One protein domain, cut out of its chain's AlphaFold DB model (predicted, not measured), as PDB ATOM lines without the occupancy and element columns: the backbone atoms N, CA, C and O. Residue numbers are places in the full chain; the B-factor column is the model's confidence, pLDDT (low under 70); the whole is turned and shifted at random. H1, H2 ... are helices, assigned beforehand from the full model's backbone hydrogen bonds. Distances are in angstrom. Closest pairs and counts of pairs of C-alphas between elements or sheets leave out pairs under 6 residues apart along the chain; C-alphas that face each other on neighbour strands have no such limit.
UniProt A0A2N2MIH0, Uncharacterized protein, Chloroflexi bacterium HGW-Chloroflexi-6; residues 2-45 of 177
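This is residues 2 to 45 of the 177 residues of an uncharacterized protein of Chloroflexi bacterium HGW-Chloroflexi-6 (UniProt A0A2N2MIH0). One long helix, H2, makes nearly the whole length of an L, and a short helix, H1, turns off from its first end as the foot. Past that corner the long arm, residues 19 to 45, stands free. The printed part has 44 residues with two named helices, H1 then H2, and no named strand; the class is all helix. It is extended, with a radius of gyration of the C-alphas of 16.9 A and spans of 51 by 19 by 8 A.

H2, residues 12 to 44, measures 46.9 A from C-alpha 12 at (65.266, -15.614, 137.206) to C-alpha 44 at (71.658, -30.789, 93.282). H1, residues 2 to 10, begins at C-alpha 2 at (75.786, -4.041, 130.641).

H1 and H2 touch only at the corner by their tight link, and only just, with 3 pairs of C-alphas within 8 A. H2 touches H1 with residues 14 to 15 alone; the closest C-alphas, those of Leu 8 and Thr 15, are 5.4 A apart. Their lines are about perpendicular, only just, at 70.3 degrees. Every O i to N i+4 pair is within hydrogen-bond range in H1, and 28 of 29 in H2.

The two C-alphas farthest apart, those of Asn 10 and Phe 45, are 50.7 A apart. The printed part has no cut. Its mean pLDDT is 70.1; residues 21, 23 and 34 to 45 are under 70.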
ATOM      1  N   SER A   2      75.431  -3.472 129.323       72.06
ATOM      2  CA  SER A   2      75.786  -4.041 130.641       72.06
ATOM      3  C   SER A   2      74.618  -4.063 131.636       72.06
ATOM      4  O   SER A   2      74.329  -5.111 132.199       72.06
ATOM      5  N   GLU A   3      73.878  -2.958 131.768       81.75
ATOM      6  CA  GLU A   3      72.734  -2.845 132.694       81.75
ATOM      7  C   GLU A   3      71.599  -3.839 132.396       81.75
ATOM      8  O   GLU A   3      70.942  -4.331 133.308       81.75
ATOM      9  N   PHE A   4      71.405  -4.194 131.123       75.38
ATOM     10  CA  PHE A   4      70.404  -5.175 130.697       75.38
ATOM     11  C   PHE A   4      70.772  -6.599 131.137       75.38
ATOM     12  O   PHE A   4      69.924  -7.319 131.660       75.38
ATOM     13  N   PHE A   5      72.039  -6.996 130.983       75.62
ATOM     14  CA  PHE A   5      72.508  -8.310 131.438       75.62
ATOM     15  C   PHE A   5      72.532  -8.414 132.966       75.62
ATOM     16  O   PHE A   5      72.188  -9.465 133.502       75.62
ATOM     17  N   THR A   6      72.853  -7.322 133.667       79.62
ATOM     18  CA  THR A   6      72.764  -7.246 135.135       79.62
ATOM     19  C   THR A   6      71.316  -7.322 135.628       79.62
ATOM     20  O   THR A   6      71.030  -7.965 136.635       79.62
ATOM     21  N   TRP A   7      70.369  -6.703 134.918       85.12
ATOM     22  CA  TRP A   7      68.948  -6.836 135.236       85.12
ATOM     23  C   TRP A   7      68.438  -8.263 134.989       85.12
ATOM     24  O   TRP A   7      67.745  -8.812 135.845       85.12
ATOM     25  N   LEU A   8      68.819  -8.893 133.871       77.88
ATOM     26  CA  LEU A   8      68.471 -10.288 133.581       77.88
ATOM     27  C   LEU A   8      69.004 -11.234 134.666       77.88
ATOM     28  O   LEU A   8      68.225 -12.011 135.218       77.88
ATOM     29  N   SER A   9      70.283 -11.121 135.051       76.06
ATOM     30  CA  SER A   9      70.891 -12.008 136.058       76.06
ATOM     31  C   SER A   9      70.183 -11.972 137.415       76.06
ATOM     32  O   SER A   9      70.192 -12.965 138.136       76.06
ATOM     33  N   ASN A  10      69.536 -10.850 137.742       86.94
ATOM     34  CA  ASN A  10      68.812 -10.661 138.998       86.94
ATOM     35  C   ASN A  10      67.322 -11.052 138.911       86.94
ATOM     36  O   ASN A  10      66.640 -11.068 139.933       86.94
ATOM     37  N   ASN A  11      66.805 -11.383 137.720       84.44
ATOM     38  CA  ASN A  11      65.405 -11.748 137.484       84.44
ATOM     39  C   ASN A  11      65.305 -13.162 136.869       84.44
ATOM     40  O   ASN A  11      65.281 -13.304 135.642       84.44
ATOM     41  N   PRO A  12      65.206 -14.228 137.686       80.56
ATOM     42  CA  PRO A  12      65.266 -15.614 137.206       80.56
ATOM     43  C   PRO A  12      64.110 -15.985 136.264       80.56
ATOM     44  O   PRO A  12      64.310 -16.734 135.306       80.56
ATOM     45  N   ILE A  13      62.919 -15.413 136.476       80.94
ATOM     46  CA  ILE A  13      61.759 -15.609 135.590       80.94
ATOM     47  C   ILE A  13      62.034 -14.980 134.217       80.94
ATOM     48  O   ILE A  13      61.914 -15.658 133.201       80.94
ATOM     49  N   ALA A  14      62.481 -13.719 134.185       74.50
ATOM     50  CA  ALA A  14      62.782 -13.008 132.941       74.50
ATOM     51  C   ALA A  14      63.940 -13.654 132.164       74.50
ATOM     52  O   ALA A  14      63.871 -13.767 130.943       74.50
ATOM     53  N   THR A  15      64.965 -14.147 132.866       76.75
ATOM     54  CA  THR A  15      66.069 -14.911 132.267       76.75
ATOM     55  C   THR A  15      65.586 -16.211 131.642       76.75
ATOM     56  O   THR A  15      65.935 -16.506 130.501       76.75
ATOM     57  N   THR A  16      64.734 -16.965 132.339       74.00
ATOM     58  CA  THR A  16      64.179 -18.216 131.806       74.00
ATOM     59  C   THR A  16      63.327 -17.950 130.566       74.00
ATOM     60  O   THR A  16      63.510 -18.607 129.543       74.00
ATOM     61  N   THR A  17      62.453 -16.941 130.606       76.12
ATOM     62  CA  THR A  17      61.650 -16.535 129.445       76.12
ATOM     63  C   THR A  17      62.531 -16.093 128.278       76.12
ATOM     64  O   THR A  17      62.311 -16.544 127.158       76.12
ATOM     65  N   PHE A  18      63.565 -15.281 128.519       74.12
ATOM     66  CA  PHE A  18      64.481 -14.817 127.476       74.12
ATOM     67  C   PHE A  18      65.253 -15.971 126.822       74.12
ATOM     68  O   PHE A  18      65.313 -16.046 125.597       74.12
ATOM     69  N   ILE A  19      65.782 -16.910 127.617       74.50
ATOM     70  CA  ILE A  19      66.493 -18.097 127.116       74.50
ATOM     71  C   ILE A  19      65.558 -18.984 126.288       74.50
ATOM     72  O   ILE A  19      65.936 -19.414 125.200       74.50
ATOM     73  N   VAL A  20      64.334 -19.231 126.762       71.56
ATOM     74  CA  VAL A  20      63.352 -20.053 126.039       71.56
ATOM     75  C   VAL A  20      62.934 -19.377 124.735       71.56
ATOM     76  O   VAL A  20      62.967 -20.011 123.684       71.56
ATOM     77  N   SER A  21      62.598 -18.085 124.759       68.94
ATOM     78  CA  SER A  21      62.202 -17.345 123.556       68.94
ATOM     79  C   SER A  21      63.336 -17.262 122.533       68.94
ATOM     80  O   SER A  21      63.109 -17.518 121.352       68.94
ATOM     81  N   PHE A  22      64.563 -16.965 122.969       70.31
ATOM     82  CA  PHE A  22      65.722 -16.904 122.078       70.31
ATOM     83  C   PHE A  22      66.078 -18.290 121.521       70.31
ATOM     84  O   PHE A  22      66.307 -18.436 120.321       70.31
ATOM     85  N   GLY A  23      66.029 -19.325 122.364       62.97
ATOM     86  CA  GLY A  23      66.217 -20.716 121.957       62.97
ATOM     87  C   GLY A  23      65.202 -21.156 120.901       62.97
ATOM     88  O   GLY A  23      65.587 -21.729 119.884       62.97
ATOM     89  N   VAL A  24      63.921 -20.817 121.069       75.12
ATOM     90  CA  VAL A  24      62.873 -21.129 120.081       75.12
ATOM     91  C   VAL A  24      63.130 -20.409 118.755       75.12
ATOM     92  O   VAL A  24      63.086 -21.048 117.706       75.12
ATOM     93  N   VAL A  25      63.469 -19.114 118.776       75.50
ATOM     94  CA  VAL A  25      63.743 -18.339 117.550       75.50
ATOM     95  C   VAL A  25      64.940 -18.899 116.780       75.50
ATOM     96  O   VAL A  25      64.857 -19.063 115.560       75.50
ATOM     97  N   VAL A  26      66.032 -19.237 117.473       74.88
ATOM     98  CA  VAL A  26      67.222 -19.827 116.841       74.88
ATOM     99  C   VAL A  26      66.882 -21.186 116.238       74.88
ATOM    100  O   VAL A  26      67.167 -21.417 115.066       74.88
ATOM    101  N   THR A  27      66.194 -22.054 116.985       72.69
ATOM    102  CA  THR A  27      65.850 -23.401 116.501       72.69
ATOM    103  C   THR A  27      64.923 -23.355 115.288       72.69
ATOM    104  O   THR A  27      65.154 -24.069 114.314       72.69
ATOM    105  N   VAL A  28      63.903 -22.488 115.299       76.81
ATOM    106  CA  VAL A  28      62.970 -22.331 114.173       76.81
ATOM    107  C   VAL A  28      63.685 -21.772 112.947       76.81
ATOM    108  O   VAL A  28      63.499 -22.281 111.845       76.81
ATOM    109  N   THR A  29      64.549 -20.773 113.126       75.25
ATOM    110  CA  THR A  29      65.299 -20.172 112.017       75.25
ATOM    111  C   THR A  29      66.269 -21.182 111.406       75.25
ATOM    112  O   THR A  29      66.267 -21.382 110.192       75.25
ATOM    113  N   SER A  30      67.037 -21.895 112.233       71.12
ATOM    114  CA  SER A  30      67.917 -22.976 111.781       71.12
ATOM    115  C   SER A  30      67.145 -24.092 111.080       71.12
ATOM    116  O   SER A  30      67.604 -24.575 110.050       71.12
ATOM    117  N   LEU A  31      65.962 -24.466 111.574       75.88
ATOM    118  CA  LEU A  31      65.107 -25.464 110.933       75.88
ATOM    119  C   LEU A  31      64.602 -24.989 109.562       75.88
ATOM    120  O   LEU A  31      64.631 -25.763 108.612       75.88
ATOM    121  N   ILE A  32      64.200 -23.721 109.426       74.25
ATOM    122  CA  ILE A  32      63.796 -23.132 108.138       74.25
ATOM    123  C   ILE A  32      64.960 -23.160 107.142       74.25
ATOM    124  O   ILE A  32      64.776 -23.602 106.008       74.25
ATOM    125  N   TYR A  33      66.162 -22.748 107.560       70.56
ATOM    126  CA  TYR A  33      67.354 -22.802 106.707       70.56
ATOM    127  C   TYR A  33      67.731 -24.233 106.329       70.56
ATOM    128  O   TYR A  33      68.077 -24.484 105.179       70.56
ATOM    129  N   LEU A  34      67.619 -25.178 107.261       67.19
ATOM    130  CA  LEU A  34      67.886 -26.590 107.011       67.19
ATOM    131  C   LEU A  34      66.881 -27.172 106.005       67.19
ATOM    132  O   LEU A  34      67.277 -27.844 105.058       67.19
ATOM    133  N   ILE A  35      65.588 -26.871 106.162       68.25
ATOM    134  CA  ILE A  35      64.535 -27.292 105.228       68.25
ATOM    135  C   ILE A  35      64.758 -26.670 103.843       68.25
ATOM    136  O   ILE A  35      64.654 -27.379 102.845       68.25
ATOM    137  N   ALA A  36      65.093 -25.379 103.765       61.25
ATOM    138  CA  ALA A  36      65.407 -24.708 102.505       61.25
ATOM    139  C   ALA A  36      66.644 -25.326 101.829       61.25
ATOM    140  O   ALA A  36      66.594 -25.669 100.649       61.25
ATOM    141  N   PHE A  37      67.705 -25.576 102.600       63.81
ATOM    142  CA  PHE A  37      68.923 -26.226 102.130       63.81
ATOM    143  C   PHE A  37      68.652 -27.637 101.601       63.81
ATOM    144  O   PHE A  37      69.100 -27.974 100.511       63.81
ATOM    145  N   PHE A  38      67.875 -28.459 102.315       54.94
ATOM    146  CA  PHE A  38      67.518 -29.798 101.836       54.94
ATOM    147  C   PHE A  38      66.570 -29.771 100.634       54.94
ATOM    148  O   PHE A  38      66.650 -30.660  99.782       54.94
ATOM    149  N   LYS A  39      65.703 -28.757 100.519       54.44
ATOM    150  CA  LYS A  39      64.849 -28.565  99.342       54.44
ATOM    151  C   LYS A  39      65.697 -28.291  98.099       54.44
ATOM    152  O   LYS A  39      65.486 -28.958  97.091       54.44
ATOM    153  N   ASP A  40      66.692 -27.413  98.197       51.00
ATOM    154  CA  ASP A  40      67.616 -27.097  97.099       51.00
ATOM    155  C   ASP A  40      68.616 -28.232  96.823       51.00
ATOM    156  O   ASP A  40      68.879 -28.578  95.669       51.00
ATOM    157  N   ALA A  41      69.108 -28.903  97.867       49.44
ATOM    158  CA  ALA A  41      69.996 -30.058  97.748       49.44
ATOM    159  C   ALA A  41      69.335 -31.224  96.996       49.44
ATOM    160  O   ALA A  41      70.010 -31.945  96.263       49.44
ATOM    161  N   LYS A  42      68.007 -31.382  97.090       47.66
ATOM    162  CA  LYS A  42      67.261 -32.386  96.318       47.66
ATOM    163  C   LYS A  42      67.377 -32.178  94.799       47.66
ATOM    164  O   LYS A  42      67.329 -33.152  94.050       47.66
ATOM    165  N   TYR A  43      67.561 -30.936  94.345       51.38
ATOM    166  CA  TYR A  43      67.807 -30.608  92.935       51.38
ATOM    167  C   TYR A  43      69.288 -30.769  92.544       51.38
ATOM    168  O   TYR A  43      69.589 -31.019  91.376       51.38
ATOM    169  N   LEU A  44      70.212 -30.666  93.506       46.69
ATOM    170  CA  LEU A  44      71.658 -30.789  93.282       46.69
ATOM    171  C   LEU A  44      72.165 -32.243  93.322       46.69
ATOM    172  O   LEU A  44      73.056 -32.584  92.550       46.69
ATOM    173  N   PHE A  45      71.580 -33.101  94.165       46.06
ATOM    174  CA  PHE A  45      72.017 -34.492  94.391       46.06
ATOM    175  C   PHE A  45      71.047 -35.555  93.850       46.06
ATOM    176  O   PHE A  45      71.186 -36.742  94.149       46.06
TER     177      PHE A  45